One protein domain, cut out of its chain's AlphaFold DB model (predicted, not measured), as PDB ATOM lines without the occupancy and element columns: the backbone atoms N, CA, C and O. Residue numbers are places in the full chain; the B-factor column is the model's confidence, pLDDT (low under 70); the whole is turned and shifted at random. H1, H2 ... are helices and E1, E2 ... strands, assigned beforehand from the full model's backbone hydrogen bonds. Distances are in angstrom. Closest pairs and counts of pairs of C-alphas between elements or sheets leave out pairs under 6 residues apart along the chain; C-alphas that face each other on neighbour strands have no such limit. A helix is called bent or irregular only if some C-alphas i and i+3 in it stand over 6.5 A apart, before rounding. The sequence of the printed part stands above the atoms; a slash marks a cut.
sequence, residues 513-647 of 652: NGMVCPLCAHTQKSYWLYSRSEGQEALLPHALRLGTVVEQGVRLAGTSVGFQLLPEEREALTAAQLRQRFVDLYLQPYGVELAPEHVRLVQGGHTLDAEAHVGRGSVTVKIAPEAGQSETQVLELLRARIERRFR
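Overview. This is residues 513 to 647 of the 652 residues of an uncharacterized protein of Melittangium boletus DSM 14713 (UniProt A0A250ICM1). Look first for a strongly twisted sheet of four strands, E4 E3 E6 E5, with the long helix H3 packed over one face; H4 begins near the ends of E3 and E6, runs away from the sheet and meets the last turns of H3. Near the start of E3, the helix H1 links the sheet to a separate small hairpin, E1 and E2. The printed part has 135 residues with four named helices and six named strands, in the order E1 E2 H1 E3 E4 H2 H3 E5 E6 H4. The four-stranded sheet is mixed, E1 and E2 are antiparallel, and the class is mixed, helices and strands. The whole is compact, with a radius of gyration of the C-alphas of 15.3 A, and spans 42 by 39 by 24 A.

Along the chain. Begin in the large sheet at C-alpha 550, at (143.179, 202.500, 176.687); from there E3, residues 550 to 556, runs 19.7 A. E4, residues 559 to 565, comes next and is 19.5 A long. Go on to E5, residues 599 to 603, 13.4 A, and E6, residues 619 to 623, 13.1 A. Between E4 and E5 you find H2, residues 567 to 571, 6.4 A, and H3, residues 575 to 590, 22.0 A, with a kink of 30 degrees near residue 584. H3 is irregular, but only just: C-alphas 585 and 588 are 6.7 A apart. H4, residues 631 to 646, is 23.1 A long and ends at C-alpha 646, at (130.913, 182.383, 160.643). Turn back to C-alpha 513 at (138.973, 189.189, 172.766), where E1, residues 513 to 516, begins, 9.8 A long; E2, residues 523 to 528, measures 13.7 A. H1, residues 537 to 546, 14.7 A, is irregular, with C-alphas 538 and 541 at 7.3 A.

Arrangement. In the sheet, E4 and E5 are edge strands. The hairpin E3 and E4 is antiparallel at 152 degrees, with N 554 and O 561 at 2.7 A, within hydrogen-bond range. E3 and E6 are parallel at 34 degrees; look at N 555 and O 619, 2.7 A. The hairpin E5 and E6 is antiparallel at 146 degrees, with N 602 and O 620 at 2.8 A. H3 is on one face of this sheet, making two layers, a helix over a sheet; its closest C-alpha to E5 is Ala 575, 6.7 A from that of Leu 601. E4, H2 and H3, and E5 form a split strand-helix-strand unit, two strands running the same way with E3 and E6 between them, and its crossover is right-handed. H2 is on the sheet but over none of its strands, only just, since 2 of its 5 C-alphas fall on E3. H4 only grazes the sheet with residues 631 to 635; the closest C-alphas of H4 and E6 are those of Glu 631 and Ile 623, 5.7 A. H3, with residues 586 to 590, touches residues 638 to 642 of H4, closest at the C-alphas of Tyr 590 and Arg 641, 6.0 A; they run the same way at a steep tilt of 45 degrees. H1 only grazes the sheet with residues 540 to 544, the C-alphas of Leu 544 and Val 550 being the closest of H1 and E3, 5.9 A. The hairpin E1 and E2, antiparallel at 169 degrees with N 515 and O 525 at 2.9 A, is apart from H3 and H4. Each O i to N i+4 pair is within hydrogen-bond range in H2, against 4 of 6 in H1, 9 of 12 in H3 and 11 of 12 in H4.

Size, cuts and confidence. The two C-alphas farthest apart are those of Gly 535 and Glu 626, 43.6 A. The printed part has no cut. The link from E5 to E6, residues 604 to 618, is long; in it, residues 606 to 607 pair antiparallel with 602 to 603 of E5. The mean pLDDT of the printed part is 94.6, and no printed residue is under 70.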
ATOM      1  N   ASN A 513     138.831 188.936 171.343       93.62
ATOM      2  CA  ASN A 513     138.973 189.189 172.766       93.62
ATOM      3  C   ASN A 513     140.165 188.391 173.292       93.62
ATOM      4  O   ASN A 513     140.560 187.393 172.682       93.62
ATOM      5  N   GLY A 514     140.752 188.808 174.406       93.00
ATOM      6  CA  GLY A 514     141.889 188.107 174.963       93.00
ATOM      7  C   GLY A 514     142.288 188.541 176.361       93.00
ATOM      8  O   GLY A 514     142.129 189.689 176.779       93.00
ATOM      9  N   MET A 515     142.845 187.560 177.058       95.12
ATOM     10  CA  MET A 515     143.392 187.673 178.397       95.12
ATOM     11  C   MET A 515     144.890 187.910 178.292       95.12
ATOM     12  O   MET A 515     145.600 187.164 177.613       95.12
ATOM     13  N   VAL A 516     145.357 188.955 178.956       95.12
ATOM     14  CA  VAL A 516     146.701 189.489 178.791       95.12
ATOM     15  C   VAL A 516     147.379 189.595 180.151       95.12
ATOM     16  O   VAL A 516     146.740 189.883 181.164       95.12
ATOM     17  N   CYS A 517     148.684 189.340 180.169       95.94
ATOM     18  CA  CYS A 517     149.515 189.580 181.339       95.94
ATOM     19  C   CYS A 517     149.648 191.092 181.594       95.94
ATOM     20  O   CYS A 517     150.118 191.797 180.698       95.94
ATOM     21  N   PRO A 518     149.310 191.592 182.795       94.88
ATOM     22  CA  PRO A 518     149.425 193.017 183.102       94.88
ATOM     23  C   PRO A 518     150.879 193.511 183.178       94.88
ATOM     24  O   PRO A 518     151.109 194.703 183.057       94.88
ATOM     25  N   LEU A 519     151.862 192.616 183.347       94.50
ATOM     26  CA  LEU A 519     153.277 192.989 183.476       94.50
ATOM     27  C   LEU A 519     153.990 193.141 182.125       94.50
ATOM     28  O   LEU A 519     154.772 194.064 181.939       94.50
ATOM     29  N   CYS A 520     153.748 192.224 181.181       93.94
ATOM     30  CA  CYS A 520     154.476 192.181 179.902       93.94
ATOM     31  C   CYS A 520     153.585 192.283 178.656       93.94
ATOM     32  O   CYS A 520     154.069 192.094 177.543       93.94
ATOM     33  N   ALA A 521     152.279 192.513 178.823       92.25
ATOM     34  CA  ALA A 521     151.295 192.579 177.740       92.25
ATOM     35  C   ALA A 521     151.194 191.313 176.851       92.25
ATOM     36  O   ALA A 521     150.562 191.332 175.791       92.25
ATOM     37  N   HIS A 522     151.763 190.177 177.276       93.31
ATOM     38  CA  HIS A 522     151.666 188.919 176.534       93.31
ATOM     39  C   HIS A 522     150.225 188.386 176.518       93.31
ATOM     40  O   HIS A 522     149.596 188.233 177.569       93.31
ATOM     41  N   THR A 523     149.716 188.060 175.326       93.88
ATOM     42  CA  THR A 523     148.373 187.487 175.145       93.88
ATOM     43  C   THR A 523     148.387 186.001 175.479       93.88
ATOM     44  O   THR A 523     148.906 185.186 174.724       93.88
ATOM     45  N   GLN A 524     147.779 185.639 176.603       94.94
ATOM     46  CA  GLN A 524     147.748 184.258 177.077       94.94
ATOM     47  C   GLN A 524     146.726 183.393 176.356       94.94
ATOM     48  O   GLN A 524     146.975 182.220 176.043       94.94
ATOM     49  N   LYS A 525     145.550 183.979 176.139       93.75
ATOM     50  CA  LYS A 525     144.396 183.353 175.502       93.75
ATOM     51  C   LYS A 525     143.704 184.412 174.664       93.75
ATOM     52  O   LYS A 525     143.459 185.507 175.160       93.75
ATOM     53  N   SER A 526     143.355 184.070 173.431       92.56
ATOM     54  CA  SER A 526     142.528 184.902 172.562       92.56
ATOM     55  C   SER A 526     141.357 184.090 172.024       92.56
ATOM     56  O   SER A 526     141.523 182.919 171.684       92.56
ATOM     57  N   TYR A 527     140.181 184.697 171.939       92.62
ATOM     58  CA  TYR A 527     138.960 184.045 171.480       92.62
ATOM     59  C   TYR A 527     138.041 185.028 170.756       92.62
ATOM     60  O   TYR A 527     138.008 186.223 171.042       92.62
ATOM     61  N   TRP A 528     137.271 184.502 169.811       90.00
ATOM     62  CA  TRP A 528     136.266 185.260 169.074       90.00
ATOM     63  C   TRP A 528     134.928 185.182 169.802       90.00
ATOM     64  O   TRP A 528     134.494 184.093 170.191       90.00
ATOM     65  N   LEU A 529     134.260 186.321 169.983       84.81
ATOM     66  CA  LEU A 529     132.929 186.360 170.588       84.81
ATOM     67  C   LEU A 529     131.843 186.368 169.510       84.81
ATOM     68  O   LEU A 529     131.804 187.227 168.640       84.81
ATOM     69  N   TYR A 530     130.929 185.399 169.602       80.00
ATOM     70  CA  TYR A 530     129.767 185.258 168.709       80.00
ATOM     71  C   TYR A 530     128.486 185.848 169.307       80.00
ATOM     72  O   TYR A 530     127.462 185.976 168.636       80.00
ATOM     73  N   SER A 531     128.507 186.134 170.605       82.50
ATOM     74  CA  SER A 531     127.344 186.563 171.367       82.50
ATOM     75  C   SER A 531     127.689 187.790 172.200       82.50
ATOM     76  O   SER A 531     128.804 188.298 172.138       82.50
ATOM     77  N   ARG A 532     126.722 188.294 172.970       83.31
ATOM     78  CA  ARG A 532     126.984 189.406 173.887       83.31
ATOM     79  C   ARG A 532     128.117 189.035 174.842       83.31
ATOM     80  O   ARG A 532     128.098 187.927 175.366       83.31
ATOM     81  N   SER A 533     129.020 189.982 175.078       84.75
ATOM     82  CA  SER A 533     130.065 189.897 176.096       84.75
ATOM     83  C   SER A 533     129.473 189.474 177.443       84.75
ATOM     84  O   SER A 533     128.455 190.029 177.867       84.75
ATOM     85  N   GLU A 534     130.092 188.490 178.090       87.31
ATOM     86  CA  GLU A 534     129.789 188.064 179.463       87.31
ATOM     87  C   GLU A 534     131.081 188.006 180.275       87.31
ATOM     88  O   GLU A 534     132.121 188.392 179.779       87.31
ATOM     89  N   GLY A 535     131.079 187.568 181.532       91.88
ATOM     90  CA  GLY A 535     132.349 187.384 182.231       91.88
ATOM     91  C   GLY A 535     133.163 188.673 182.327       91.88
ATOM     92  O   GLY A 535     132.646 189.781 182.482       91.88
ATOM     93  N   GLN A 536     134.473 188.515 182.204       92.50
ATOM     94  CA  GLN A 536     135.402 189.627 182.323       92.50
ATOM     95  C   GLN A 536     135.331 190.583 181.122       92.50
ATOM     96  O   GLN A 536     135.474 191.790 181.312       92.50
ATOM     97  N   GLU A 537     135.028 190.102 179.908       92.75
ATOM     98  CA  GLU A 537     134.908 190.977 178.731       92.75
ATOM     99  C   GLU A 537     133.747 191.984 178.839       92.75
ATOM    100  O   GLU A 537     133.808 193.079 178.273       92.75
ATOM    101  N   ALA A 538     132.693 191.653 179.594       92.81
ATOM    102  CA  ALA A 538     131.566 192.553 179.839       92.81
ATOM    103  C   ALA A 538     131.939 193.747 180.735       92.81
ATOM    104  O   ALA A 538     131.238 194.759 180.730       92.81
ATOM    105  N   LEU A 539     133.061 193.667 181.456       94.50
ATOM    106  CA  LEU A 539     133.561 194.736 182.326       94.50
ATOM    107  C   LEU A 539     134.419 195.761 181.588       94.50
ATOM    108  O   LEU A 539     134.762 196.806 182.141       94.50
ATOM    109  N   LEU A 540     134.722 195.512 180.321       93.00
ATOM    110  CA  LEU A 540     135.563 196.381 179.523       93.00
ATOM    111  C   LEU A 540     135.090 197.848 179.435       93.00
ATOM    112  O   LEU A 540     135.939 198.736 179.502       93.00
ATOM    113  N   PRO A 541     133.784 198.173 179.320       93.25
ATOM    114  CA  PRO A 541     133.346 199.569 179.364       93.25
ATOM    115  C   PRO A 541     133.741 200.280 180.665       93.25
ATOM    116  O   PRO A 541     133.988 201.486 180.655       93.25
ATOM    117  N   HIS A 542     133.816 199.544 181.779       95.19
ATOM    118  CA  HIS A 542     134.302 200.065 183.053       95.19
ATOM    119  C   HIS A 542     135.824 200.201 183.046       95.19
ATOM    120  O   HIS A 542     136.316 201.254 183.430       95.19
ATOM    121  N   ALA A 543     136.553 199.209 182.531       95.50
ATOM    122  CA  ALA A 543     138.008 199.276 182.384       95.50
ATOM    123  C   ALA A 543     138.467 200.489 181.546       95.50
ATOM    124  O   ALA A 543     139.345 201.238 181.967       95.50
ATOM    125  N   LEU A 544     137.802 200.750 180.411       94.75
ATOM    126  CA  LEU A 544     138.050 201.931 179.571       94.75
ATOM    127  C   LEU A 544     137.735 203.241 180.301       94.75
ATOM    128  O   LEU A 544     138.494 204.201 180.208       94.75
ATOM    129  N   ARG A 545     136.611 203.299 181.031       95.50
ATOM    130  CA  ARG A 545     136.214 204.498 181.790       95.50
ATOM    131  C   ARG A 545     137.197 204.810 182.915       95.50
ATOM    132  O   ARG A 545     137.466 205.977 183.169       95.50
ATOM    133  N   LEU A 546     137.689 203.773 183.585       96.56
ATOM    134  CA  LEU A 546     138.627 203.883 184.698       96.56
ATOM    135  C   LEU A 546     140.079 204.026 184.230       96.56
ATOM    136  O   LEU A 546     140.952 204.290 185.047       96.56
ATOM    137  N   GLY A 547     140.346 203.871 182.931       95.44
ATOM    138  CA  GLY A 547     141.687 203.984 182.370       95.44
ATOM    139  C   GLY A 547     142.616 202.826 182.738       95.44
ATOM    140  O   GLY A 547     143.823 202.994 182.629       95.44
ATOM    141  N   THR A 548     142.093 201.664 183.155       94.62
ATOM    142  CA  THR A 548     142.914 200.434 183.246       94.62
ATOM    143  C   THR A 548     143.224 199.859 181.866       94.62
ATOM    144  O   THR A 548     144.169 199.099 181.696       94.62
ATOM    145  N   VAL A 549     142.417 200.238 180.872       94.44
ATOM    146  CA  VAL A 549     142.600 199.933 179.455       94.44
ATOM    147  C   VAL A 549     142.461 201.228 178.675       94.44
ATOM    148  O   VAL A 549     141.565 202.030 178.946       94.44
ATOM    149  N   VAL A 550     143.295 201.405 177.657       95.44
ATOM    150  CA  VAL A 550     143.179 202.500 176.687       95.44
ATOM    151  C   VAL A 550     143.007 201.945 175.279       95.44
ATOM    152  O   VAL A 550     143.431 200.833 174.982       95.44
ATOM    153  N   GLU A 551     142.367 202.709 174.394       95.62
ATOM    154  CA  GLU A 551     142.084 202.283 173.019       95.62
ATOM    155  C   GLU A 551     142.863 203.130 172.004       95.62
ATOM    156  O   GLU A 551     142.752 204.357 171.968       95.62
ATOM    157  N   GLN A 552     143.629 202.464 171.140       96.94
ATOM    158  CA  GLN A 552     144.280 203.048 169.977       96.94
ATOM    159  C   GLN A 552     143.453 202.772 168.717       96.94
ATOM    160  O   GLN A 552     143.407 201.652 168.212       96.94
ATOM    161  N   GLY A 553     142.819 203.815 168.181       96.44
ATOM    162  CA  GLY A 553     142.052 203.725 166.940       96.44
ATOM    163  C   GLY A 553     142.944 203.647 165.696       96.44
ATOM    164  O   GLY A 553     143.872 204.438 165.526       96.44
ATOM    165  N   VAL A 554     142.620 202.737 164.787       97.25
ATOM    166  CA  VAL A 554     143.279 202.518 163.498       97.25
ATOM    167  C   VAL A 554     142.223 202.497 162.394       97.25
ATOM    168  O   VAL A 554     141.210 201.829 162.523       97.25
ATOM    169  N   ARG A 555     142.411 203.230 161.300       97.69
ATOM    170  CA  ARG A 555     141.465 203.302 160.179       97.69
ATOM    171  C   ARG A 555     142.008 202.563 158.967       97.69
ATOM    172  O   ARG A 555     143.065 202.928 158.469       97.69
ATOM    173  N   LEU A 556     141.248 201.607 158.442       97.62
ATOM    174  CA  LEU A 556     141.511 200.933 157.168       97.62
ATOM    175  C   LEU A 556     140.364 201.232 156.202       97.62
ATOM    176  O   LEU A 556     139.221 200.873 156.485       97.62
ATOM    177  N   ALA A 557     140.660 201.908 155.085       96.62
ATOM    178  CA  ALA A 557     139.670 202.284 154.065       96.62
ATOM    179  C   ALA A 557     138.362 202.860 154.666       96.62
ATOM    180  O   ALA A 557     137.253 202.443 154.344       96.62
ATOM    181  N   GLY A 558     138.501 203.789 155.620       94.88
ATOM    182  CA  GLY A 558     137.382 204.443 156.312       94.88
ATOM    183  C   GLY A 558     136.755 203.647 157.466       94.88
ATOM    184  O   GLY A 558     136.038 204.233 158.276       94.88
ATOM    185  N   THR A 559     137.056 202.353 157.613       96.50
ATOM    186  CA  THR A 559     136.585 201.549 158.754       96.50
ATOM    187  C   THR A 559     137.521 201.724 159.942       96.50
ATOM    188  O   THR A 559     138.726 201.543 159.803       96.50
ATOM    189  N   SER A 560     136.977 202.078 161.109       95.88
ATOM    190  CA  SER A 560     137.763 202.229 162.341       95.88
ATOM    191  C   SER A 560     137.847 200.907 163.100       95.88
ATOM    192  O   SER A 560     136.839 200.226 163.276       95.88
ATOM    193  N   VAL A 561     139.052 200.586 163.553       95.06
ATOM    194  CA  VAL A 561     139.437 199.427 164.347       95.06
ATOM    195  C   VAL A 561     140.063 199.929 165.643       95.06
ATOM    196  O   VAL A 561     141.030 200.681 165.597       95.06
ATOM    197  N   GLY A 562     139.526 199.557 166.796       94.88
ATOM    198  CA  GLY A 562     140.124 199.876 168.093       94.88
ATOM    199  C   GLY A 562     141.058 198.765 168.552       94.88
ATOM    200  O   GLY A 562     140.630 197.615 168.568       94.88
ATOM    201  N   PHE A 563     142.291 199.096 168.937       94.50
ATOM    202  CA  PHE A 563     143.203 198.190 169.641       94.50
ATOM    203  C   PHE A 563     143.296 198.594 171.099       94.50
ATOM    204  O   PHE A 563     143.705 199.710 171.406       94.50
ATOM    205  N   GLN A 564     142.929 197.689 171.991       94.62
ATOM    206  CA  GLN A 564     143.032 197.934 173.419       94.62
ATOM    207  C   GLN A 564     144.395 197.525 173.963       94.62
ATOM    208  O   GLN A 564     144.935 196.494 173.562       94.62
ATOM    209  N   LEU A 565     144.944 198.388 174.819       93.94
ATOM    210  CA  LEU A 565     146.314 198.357 175.328       93.94
ATOM    211  C   LEU A 565     146.323 198.701 176.821       93.94
ATOM    212  O   LEU A 565     145.401 199.360 177.319       93.94
ATOM    213  N   LEU A 566     147.408 198.329 177.498       93.38
ATOM    214  CA  LEU A 566     147.757 198.931 178.787       93.38
ATOM    215  C   LEU A 566     148.098 200.422 178.606       93.38
ATOM    216  O   LEU A 566     148.598 200.799 177.540       93.38
ATOM    217  N   PRO A 567     147.860 201.281 179.615       94.06
ATOM    218  CA  PRO A 567     148.267 202.685 179.570       94.06
ATOM    219  C   PRO A 567     149.759 202.868 179.262       94.06
ATOM    220  O   PRO A 567     150.110 203.633 178.367       94.06
ATOM    221  N   GLU A 568     150.626 202.099 179.920       93.38
ATOM    222  CA  GLU A 568     152.082 202.162 179.759       93.38
ATOM    223  C   GLU A 568     152.500 201.664 178.370       93.38
ATOM    224  O   GLU A 568     153.323 202.280 177.690       93.38
ATOM    225  N   GLU A 569     151.866 200.583 177.896       93.81
ATOM    226  CA  GLU A 569     152.068 200.077 176.534       93.81
ATOM    227  C   GLU A 569     151.681 201.134 175.496       93.81
ATOM    228  O   GLU A 569     152.366 201.310 174.490       93.81
ATOM    229  N   ARG A 570     150.586 201.862 175.733       95.75
ATOM    230  CA  ARG A 570     150.141 202.920 174.832       95.75
ATOM    231  C   ARG A 570     151.131 204.070 174.789       95.75
ATOM    232  O   ARG A 570     151.337 204.611 173.704       95.75
ATOM    233  N   GLU A 571     151.692 204.474 175.920       95.75
ATOM    234  CA  GLU A 571     152.674 205.560 175.978       95.75
ATOM    235  C   GLU A 571     153.973 205.196 175.252       95.75
ATOM    236  O   GLU A 571     154.514 206.031 174.530       95.75
ATOM    237  N   ALA A 572     154.400 203.933 175.344       96.00
ATOM    238  CA  ALA A 572     155.577 203.412 174.649       96.00
ATOM    239  C   ALA A 572     155.310 202.936 173.203       96.00
ATOM    240  O   ALA A 572     156.232 202.471 172.531       96.00
ATOM    241  N   LEU A 573     154.067 203.023 172.710       96.88
ATOM    242  CA  LEU A 573     153.660 202.405 171.447       96.88
ATOM    243  C   LEU A 573     154.353 203.047 170.237       96.88
ATOM    244  O   LEU A 573     154.079 204.195 169.872       96.88
ATOM    245  N   THR A 574     155.173 202.259 169.549       97.94
ATOM    246  CA  THR A 574     155.797 202.625 168.268       97.94
ATOM    247  C   THR A 574     154.931 202.231 167.069       97.94
ATOM    248  O   THR A 574     154.064 201.349 167.144       97.94
ATOM    249  N   ALA A 575     155.176 202.864 165.921       97.75
ATOM    250  CA  ALA A 575     154.507 202.519 164.672       97.75
ATOM    251  C   ALA A 575     154.796 201.069 164.244       97.75
ATOM    252  O   ALA A 575     153.886 200.376 163.785       97.75
ATOM    253  N   ALA A 576     156.028 200.582 164.433       97.12
ATOM    254  CA  ALA A 576     156.403 199.201 164.143       97.12
ATOM    255  C   ALA A 576     155.592 198.194 164.970       97.12
ATOM    256  O   ALA A 576     155.062 197.238 164.403       97.12
ATOM    257  N   GLN A 577     155.433 198.435 166.276       95.62
ATOM    258  CA  GLN A 577     154.633 197.580 167.161       95.62
ATOM    259  C   GLN A 577     153.149 197.585 166.777       95.62
ATOM    260  O   GLN A 577     152.540 196.521 166.665       95.62
ATOM    261  N   LEU A 578     152.560 198.763 166.522       96.62
ATOM    262  CA  LEU A 578     151.151 198.861 166.121       96.62
ATOM    263  C   LEU A 578     150.895 198.172 164.774       96.62
ATOM    264  O   LEU A 578     149.878 197.501 164.589       96.62
ATOM    265  N   ARG A 579     151.837 198.308 163.841       96.81
ATOM    266  CA  ARG A 579     151.809 197.636 162.544       96.81
ATOM    267  C   ARG A 579     151.887 196.122 162.690       96.81
ATOM    268  O   ARG A 579     151.062 195.430 162.101       96.81
ATOM    269  N   GLN A 580     152.831 195.623 163.487       95.31
ATOM    270  CA  GLN A 580     152.960 194.193 163.756       95.31
ATOM    271  C   GLN A 580     151.673 193.646 164.383       95.31
ATOM    272  O   GLN A 580     151.116 192.674 163.891       95.31
ATOM    273  N   ARG A 581     151.114 194.351 165.373       93.69
ATOM    274  CA  ARG A 581     149.838 193.986 166.002       93.69
ATOM    275  C   ARG A 581     148.675 193.952 165.004       93.69
ATOM    276  O   ARG A 581     147.830 193.064 165.084       93.69
ATOM    277  N   PHE A 582     148.618 194.883 164.049       95.56
ATOM    278  CA  PHE A 582     147.616 194.849 162.978       95.56
ATOM    279  C   PHE A 582     147.781 193.610 162.083       95.56
ATOM    280  O   PHE A 582     146.791 192.950 161.765       95.56
ATOM    281  N   VAL A 583     149.017 193.262 161.717       95.38
ATOM    282  CA  VAL A 583     149.316 192.058 160.925       95.38
ATOM    283  C   VAL A 583     148.919 190.792 161.690       95.38
ATOM    284  O   VAL A 583     148.145 189.989 161.164       95.38
ATOM    285  N   ASP A 584     149.365 190.658 162.938       92.19
ATOM    286  CA  ASP A 584     149.171 189.465 163.769       92.19
ATOM    287  C   ASP A 584     147.696 189.209 164.097       92.19
ATOM    288  O   ASP A 584     147.257 188.060 164.142       92.19
ATOM    289  N   LEU A 585     146.915 190.270 164.330       91.56
ATOM    290  CA  LEU A 585     145.520 190.141 164.764       91.56
ATOM    291  C   LEU A 585     144.513 190.178 163.608       91.56
ATOM    292  O   LEU A 585     143.434 189.601 163.742       91.56
ATOM    293  N   TYR A 586     144.837 190.830 162.484       92.06
ATOM    294  CA  TYR A 586     143.898 191.002 161.370       92.06
ATOM    295  C   TYR A 586     144.353 190.449 160.028       92.06
ATOM    296  O   TYR A 586     143.486 190.097 159.246       92.06
ATOM    297  N   LEU A 587     145.641 190.353 159.705       94.88
ATOM    298  CA  LEU A 587     146.041 189.852 158.381       94.88
ATOM    299  C   LEU A 587     146.320 188.349 158.431       94.88
ATOM    300  O   LEU A 587     145.682 187.567 157.719       94.88
ATOM    301  N   GLN A 588     147.200 187.934 159.342       94.38
ATOM    302  CA  GLN A 588     147.639 186.549 159.466       94.38
ATOM    303  C   GLN A 588     146.493 185.572 159.801       94.38
ATOM    304  O   GLN A 588     146.383 184.558 159.105       94.38
ATOM    305  N   PRO A 589     145.572 185.848 160.755       92.88
ATOM    306  CA  PRO A 589     144.504 184.903 161.104       92.88
ATOM    307  C   PRO A 589     143.497 184.648 159.975       92.88
ATOM    308  O   PRO A 589     142.750 183.672 160.018       92.88
ATOM    309  N   TYR A 590     143.474 185.515 158.958       94.25
ATOM    310  CA  TYR A 590     142.562 185.423 157.816       94.25
ATOM    311  C   TYR A 590     143.274 185.055 156.512       94.25
ATOM    312  O   TYR A 590     142.642 185.060 155.451       94.25
ATOM    313  N   GLY A 591     144.567 184.710 156.589       95.19
ATOM    314  CA  GLY A 591     145.375 184.312 155.439       95.19
ATOM    315  C   GLY A 591     145.540 185.430 154.413       95.19
ATOM    316  O   GLY A 591     145.519 185.164 153.211       95.19
ATOM    317  N   VAL A 592     145.624 186.684 154.867       96.25
ATOM    318  CA  VAL A 592     145.974 187.812 154.001       96.25
ATOM    319  C   VAL A 592     147.495 187.929 153.979       96.25
ATOM    320  O   VAL A 592     148.109 188.335 154.963       96.25
ATOM    321  N   GLU A 593     148.100 187.547 152.855       95.00
ATOM    322  CA  GLU A 593     149.552 187.556 152.647       95.00
ATOM    323  C   GLU A 593     150.061 188.984 152.401       95.00
ATOM    324  O   GLU A 593     150.297 189.410 151.273       95.00
ATOM    325  N   LEU A 594     150.204 189.750 153.481       95.62
ATOM    326  CA  LEU A 594     150.786 191.090 153.474       95.62
ATOM    327  C   LEU A 594     151.924 191.151 154.487       95.62
ATOM    328  O   LEU A 594     151.702 191.035 155.692       95.62
ATOM    329  N   ALA A 595     153.145 191.352 153.992       93.06
ATOM    330  CA  ALA A 595     154.304 191.573 154.845       93.06
ATOM    331  C   ALA A 595     154.135 192.872 155.661       93.06
ATOM    332  O   ALA A 595     153.606 193.855 155.127       93.06
ATOM    333  N   PRO A 596     154.613 192.932 156.922       94.81
ATOM    334  CA  PRO A 596     154.515 194.137 157.742       94.81
ATOM    335  C   PRO A 596     155.077 195.384 157.053       94.81
ATOM    336  O   PRO A 596     154.488 196.448 157.150       94.81
ATOM    337  N   GLU A 597     156.162 195.277 156.289       94.69
ATOM    338  CA  GLU A 597     156.766 196.395 155.545       94.69
ATOM    339  C   GLU A 597     155.847 197.053 154.500       94.69
ATOM    340  O   GLU A 597     155.985 198.246 154.221       94.69
ATOM    341  N   HIS A 598     154.852 196.323 153.988       96.81
ATOM    342  CA  HIS A 598     153.844 196.857 153.070       96.81
ATOM    343  C   HIS A 598     152.728 197.638 153.772       96.81
ATOM    344  O   HIS A 598     151.904 198.273 153.114       96.81
ATOM    345  N   VAL A 599     152.683 197.611 155.103       97.62
ATOM    346  CA  VAL A 599     151.699 198.336 155.903       97.62
ATOM    347  C   VAL A 599     152.338 199.636 156.393       97.62
ATOM    348  O   VAL A 599     153.264 199.638 157.202       97.62
ATOM    349  N   ARG A 600     151.846 200.778 155.910       97.81
ATOM    350  CA  ARG A 600     152.295 202.113 156.334       97.81
ATOM    351  C   ARG A 600     151.265 202.726 157.274       97.81
ATOM    352  O   ARG A 600     150.062 202.628 157.039       97.81
ATOM    353  N   LEU A 601     151.729 203.375 158.337       98.31
ATOM    354  CA  LEU A 601     150.871 204.073 159.292       98.31
ATOM    355  C   LEU A 601     150.960 205.579 159.052       98.31
ATOM    356  O   LEU A 601     152.053 206.124 158.958       98.31
ATOM    357  N   VAL A 602     149.813 206.248 158.944       98.19
ATOM    358  CA  VAL A 602     149.717 207.690 158.686       98.19
ATOM    359  C   VAL A 602     148.942 208.370 159.809       98.19
ATOM    360  O   VAL A 602     147.798 208.002 160.090       98.19
ATOM    361  N   GLN A 603     149.525 209.399 160.422       98.06
ATOM    362  CA  GLN A 603     148.886 210.212 161.456       98.06
ATOM    363  C   GLN A 603     149.070 211.699 161.142       98.06
ATOM    364  O   GLN A 603     150.156 212.140 160.788       98.06
ATOM    365  N   GLY A 604     147.982 212.476 161.202       96.44
ATOM    366  CA  GLY A 604     148.028 213.904 160.863       96.44
ATOM    367  C   GLY A 604     148.463 214.206 159.421       96.44
ATOM    368  O   GLY A 604     148.937 215.298 159.155       96.44
ATOM    369  N   GLY A 605     148.333 213.247 158.495       96.62
ATOM    370  CA  GLY A 605     148.788 213.383 157.103       96.62
ATOM    371  C   GLY A 605     150.247 212.982 156.860       96.62
ATOM    372  O   GLY A 605     150.666 212.923 155.707       96.62
ATOM    373  N   HIS A 606     150.996 212.641 157.911       97.81
ATOM    374  CA  HIS A 606     152.390 212.218 157.817       97.81
ATOM    375  C   HIS A 606     152.518 210.706 158.000       97.81
ATOM    376  O   HIS A 606     151.883 210.126 158.883       97.81
ATOM    377  N   THR A 607     153.333 210.068 157.159       97.81
ATOM    378  CA  THR A 607     153.725 208.667 157.348       97.81
ATOM    379  C   THR A 607     154.662 208.577 158.544       97.81
ATOM    380  O   THR A 607     155.610 209.350 158.638       97.81
ATOM    381  N   LEU A 608     154.378 207.653 159.455       98.00
ATOM    382  CA  LEU A 608     155.189 207.398 160.638       98.00
ATOM    383  C   LEU A 608     156.327 206.432 160.294       98.00
ATOM    384  O   LEU A 608     156.082 205.365 159.723       98.00
ATOM    385  N   ASP A 609     157.548 206.794 160.682       97.75
ATOM    386  CA  ASP A 609     158.696 205.886 160.661       97.75
ATOM    387  C   ASP A 609     158.510 204.750 161.675       97.75
ATOM    388  O   ASP A 609     157.753 204.884 162.634       97.75
ATOM    389  N   ALA A 610     159.215 203.631 161.489       96.94
ATOM    390  CA  ALA A 610     159.065 202.426 162.314       96.94
ATOM    391  C   ALA A 610     159.194 202.700 163.829       96.94
ATOM    392  O   ALA A 610     158.352 202.245 164.605       96.94
ATOM    393  N   GLU A 611     160.184 203.500 164.225       97.81
ATOM    394  CA  GLU A 611     160.463 203.850 165.627       97.81
ATOM    395  C   GLU A 611     159.648 205.052 166.135       97.81
ATOM    396  O   GLU A 611     159.715 205.402 167.313       97.81
ATOM    397  N   ALA A 612     158.865 205.707 165.270       97.81
ATOM    398  CA  ALA A 612     158.086 206.869 165.673       97.81
ATOM    399  C   ALA A 612     156.998 206.467 166.677       97.81
ATOM    400  O   ALA A 612     156.244 205.510 166.463       97.81
ATOM    401  N   HIS A 613     156.886 207.227 167.766       97.81
ATOM    402  CA  HIS A 613     155.810 207.058 168.734       97.81
ATOM    403  C   HIS A 613     154.455 207.410 168.117       97.81
ATOM    404  O   HIS A 613     154.296 208.415 167.421       97.81
ATOM    405  N   VAL A 614     153.452 206.588 168.412       97.81
ATOM    406  CA  VAL A 614     152.086 206.799 167.939       97.81
ATOM    407  C   VAL A 614     151.409 207.840 168.830       97.81
ATOM    408  O   VAL A 614     151.068 207.570 169.982       97.81
ATOM    409  N   GLY A 615     151.160 209.044 168.313       95.19
ATOM    410  CA  GLY A 615     150.484 210.111 169.059       95.19
ATOM    411  C   GLY A 615     149.033 209.763 169.404       95.19
ATOM    412  O   GLY A 615     148.449 208.853 168.810       95.19
ATOM    413  N   ARG A 616     148.412 210.476 170.353       94.25
ATOM    414  CA  ARG A 616     146.987 210.278 170.695       94.25
ATOM    415  C   ARG A 616     146.096 210.554 169.470       94.25
ATOM    416  O   ARG A 616     146.321 211.510 168.735       94.25
ATOM    417  N   GLY A 617     145.068 209.730 169.256       93.25
ATOM    418  CA  GLY A 617     144.117 209.867 168.143       93.25
ATOM    419  C   GLY A 617     144.167 208.710 167.144       93.25
ATOM    420  O   GLY A 617     144.867 207.725 167.352       93.25
ATOM    421  N   SER A 618     143.383 208.800 166.066       94.56
ATOM    422  CA  SER A 618     143.285 207.721 165.075       94.56
ATOM    423  C   SER A 618     144.468 207.711 164.105       94.56
ATOM    424  O   SER A 618     144.758 208.738 163.489       94.56
ATOM    425  N   VAL A 619     145.061 206.541 163.890       97.75
ATOM    426  CA  VAL A 619     146.077 206.285 162.856       97.75
ATOM    427  C   VAL A 619     145.395 205.711 161.617       97.75
ATOM    428  O   VAL A 619     144.451 204.947 161.744       97.75
ATOM    429  N   THR A 620     145.832 206.058 160.412       98.25
ATOM    430  CA  THR A 620     145.313 205.469 159.166       98.25
ATOM    431  C   THR A 620     146.304 204.452 158.625       98.25
ATOM    432  O   THR A 620     147.477 204.768 158.464       98.25
ATOM    433  N   VAL A 621     145.835 203.245 158.321       98.00
ATOM    434  CA  VAL A 621     146.610 202.232 157.605       98.00
ATOM    435  C   VAL A 621     146.548 202.528 156.111       98.00
ATOM    436  O   VAL A 621     145.468 202.707 155.540       98.00
ATOM    437  N   LYS A 622     147.724 202.570 155.493       98.12
ATOM    438  CA  LYS A 622     147.940 202.655 154.053       98.12
ATOM    439  C   LYS A 622     148.676 201.412 153.586       98.12
ATOM    440  O   LYS A 622     149.568 200.934 154.285       98.12
ATOM    441  N   ILE A 623     148.301 200.900 152.422       98.00
ATOM    442  CA  ILE A 623     148.984 199.755 151.821       98.00
ATOM    443  C   ILE A 623     149.952 200.285 150.772       98.00
ATOM    444  O   ILE A 623     149.605 201.134 149.951       98.00
ATOM    445  N   ALA A 624     151.198 199.837 150.861       96.94
ATOM    446  CA  ALA A 624     152.241 200.216 149.932       96.94
ATOM    447  C   ALA A 624     151.882 199.695 148.520       96.94
ATOM    448  O   ALA A 624     151.426 198.554 148.399       96.94
ATOM    449  N   PRO A 625     152.040 200.498 147.453       95.56
ATOM    450  CA  PRO A 625     151.650 200.102 146.096       95.56
ATOM    451  C   PRO A 625     152.355 198.825 145.609       95.56
ATOM    452  O   PRO A 625     151.800 198.087 144.796       95.56
ATOM    453  N   GLU A 626     153.541 198.530 146.144       96.44
ATOM    454  CA  GLU A 626     154.340 197.334 145.863       96.44
ATOM    455  C   GLU A 626     153.632 196.032 146.281       96.44
ATOM    456  O   GLU A 626     153.907 194.974 145.720       96.44
ATOM    457  N   ALA A 627     152.669 196.107 147.205       94.75
ATOM    458  CA  ALA A 627     151.882 194.959 147.644       94.75
ATOM    459  C   ALA A 627     150.838 194.487 146.616       94.75
ATOM    460  O   ALA A 627     150.204 193.452 146.814       94.75
ATOM    461  N   GLY A 628     150.595 195.261 145.549       96.00
ATOM    462  CA  GLY A 628     149.625 194.923 144.502       96.00
ATOM    463  C   GLY A 628     148.157 194.919 144.955       96.00
ATOM    464  O   GLY A 628     147.295 194.453 144.213       96.00
ATOM    465  N   GLN A 629     147.862 195.427 146.156       96.12
ATOM    466  CA  GLN A 629     146.519 195.488 146.736       96.12
ATOM    467  C   GLN A 629     146.234 196.893 147.279       96.12
ATOM    468  O   GLN A 629     147.073 197.490 147.947       96.12
ATOM    469  N   SER A 630     145.037 197.421 147.017       97.31
ATOM    470  CA  SER A 630     144.566 198.675 147.620       97.31
ATOM    471  C   SER A 630     143.991 198.448 149.021       97.31
ATOM    472  O   SER A 630     143.559 197.345 149.359       97.31
ATOM    473  N   GLU A 631     143.902 199.501 149.837       97.56
ATOM    474  CA  GLU A 631     143.308 199.418 151.179       97.56
ATOM    475  C   GLU A 631     141.868 198.882 151.142       97.56
ATOM    476  O   GLU A 631     141.460 198.130 152.027       97.56
ATOM    477  N   THR A 632     141.099 199.264 150.115       97.75
ATOM    478  CA  THR A 632     139.719 198.802 149.914       97.75
ATOM    479  C   THR A 632     139.676 197.311 149.596       97.75
ATOM    480  O   THR A 632     138.862 196.600 150.177       97.75
ATOM    481  N   GLN A 633     140.586 196.818 148.747       97.50
ATOM    482  CA  GLN A 633     140.687 195.389 148.432       97.50
ATOM    483  C   GLN A 633     141.052 194.565 149.668       97.50
ATOM    484  O   GLN A 633     140.439 193.528 149.915       97.50
ATOM    485  N   VAL A 634     141.997 195.047 150.483       97.25
ATOM    486  CA  VAL A 634     142.360 194.393 151.751       97.25
ATOM    487  C   VAL A 634     141.164 194.364 152.702       97.25
ATOM    488  O   VAL A 634     140.852 193.317 153.266       97.25
ATOM    489  N   LEU A 635     140.446 195.480 152.851       97.25
ATOM    490  CA  LEU A 635     139.249 195.556 153.690       97.25
ATOM    491  C   LEU A 635     138.145 194.588 153.228       97.25
ATOM    492  O   LEU A 635     137.534 193.908 154.053       97.25
ATOM    493  N   GLU A 636     137.869 194.532 151.926       97.31
ATOM    494  CA  GLU A 636     136.872 193.625 151.349       97.31
ATOM    495  C   GLU A 636     137.270 192.160 151.537       97.31
ATOM    496  O   GLU A 636     136.434 191.344 151.935       97.31
ATOM    497  N   LEU A 637     138.551 191.838 151.334       96.75
ATOM    498  CA  LEU A 637     139.087 190.504 151.575       96.75
ATOM    499  C   LEU A 637     138.932 190.102 153.046       96.75
ATOM    500  O   LEU A 637     138.438 189.009 153.325       96.75
ATOM    501  N   LEU A 638     139.281 190.992 153.983       96.44
ATOM    502  CA  LEU A 638     139.093 190.761 155.416       96.44
ATOM    503  C   LEU A 638     137.625 190.515 155.749       96.44
ATOM    504  O   LEU A 638     137.311 189.498 156.362       96.44
ATOM    505  N   ARG A 639     136.711 191.376 155.290       95.81
ATOM    506  CA  ARG A 639     135.265 191.200 155.515       95.81
ATOM    507  C   ARG A 639     134.765 189.863 154.980       95.81
ATOM    508  O   ARG A 639     134.062 189.156 155.695       95.81
ATOM    509  N   ALA A 640     135.172 189.481 153.768       95.44
ATOM    510  CA  ALA A 640     134.784 188.206 153.174       95.44
ATOM    511  C   ALA A 640     135.318 187.003 153.972       95.44
ATOM    512  O   ALA A 640     134.610 186.010 154.143       95.44
ATOM    513  N   ARG A 641     136.558 187.071 154.477       95.12
ATOM    514  CA  ARG A 641     137.165 186.005 155.293       95.12
ATOM    515  C   ARG A 641     136.533 185.913 156.681       95.12
ATOM    516  O   ARG A 641     136.224 184.806 157.121       95.12
ATOM    517  N   ILE A 642     136.293 187.056 157.320       92.69
ATOM    518  CA  ILE A 642     135.570 187.173 158.590       92.69
ATOM    519  C   ILE A 642     134.180 186.552 158.437       92.69
ATOM    520  O   ILE A 642     133.837 185.641 159.182       92.69
ATOM    521  N   GLU A 643     133.415 186.947 157.416       91.62
ATOM    522  CA  GLU A 643     132.071 186.415 157.166       91.62
ATOM    523  C   GLU A 643     132.079 184.898 156.916       91.62
ATOM    524  O   GLU A 643     131.255 184.174 157.480       91.62
ATOM    525  N   ARG A 644     133.029 184.392 156.115       91.44
ATOM    526  CA  ARG A 644     133.163 182.948 155.846       91.44
ATOM    527  C   ARG A 644     133.454 182.143 157.104       91.44
ATOM    528  O   ARG A 644     132.912 181.053 157.232       91.44
ATOM    529  N   ARG A 645     134.235 182.679 158.046       86.88
ATOM    530  CA  ARG A 645     134.510 182.015 159.332       86.88
ATOM    531  C   ARG A 645     133.230 181.726 160.126       86.88
ATOM    532  O   ARG A 645     133.203 180.790 160.918       86.88
ATOM    533  N   PHE A 646     132.183 182.526 159.932       78.75
ATOM    534  CA  PHE A 646     130.913 182.383 160.643       78.75
ATOM    535  C   PHE A 646     129.885 181.509 159.923       78.75
ATOM    536  O   PHE A 646     128.867 181.160 160.525       78.75
ATOM    537  N   ARG A 647     130.111 181.148 158.657       81.50
ATOM    538  CA  ARG A 647     129.216 180.231 157.952       81.50
ATOM    539  C   ARG A 647     129.639 178.801 158.298       81.50
ATOM    540  O   ARG A 647     130.775 178.444 157.997       81.50
TER     541      ARG A 647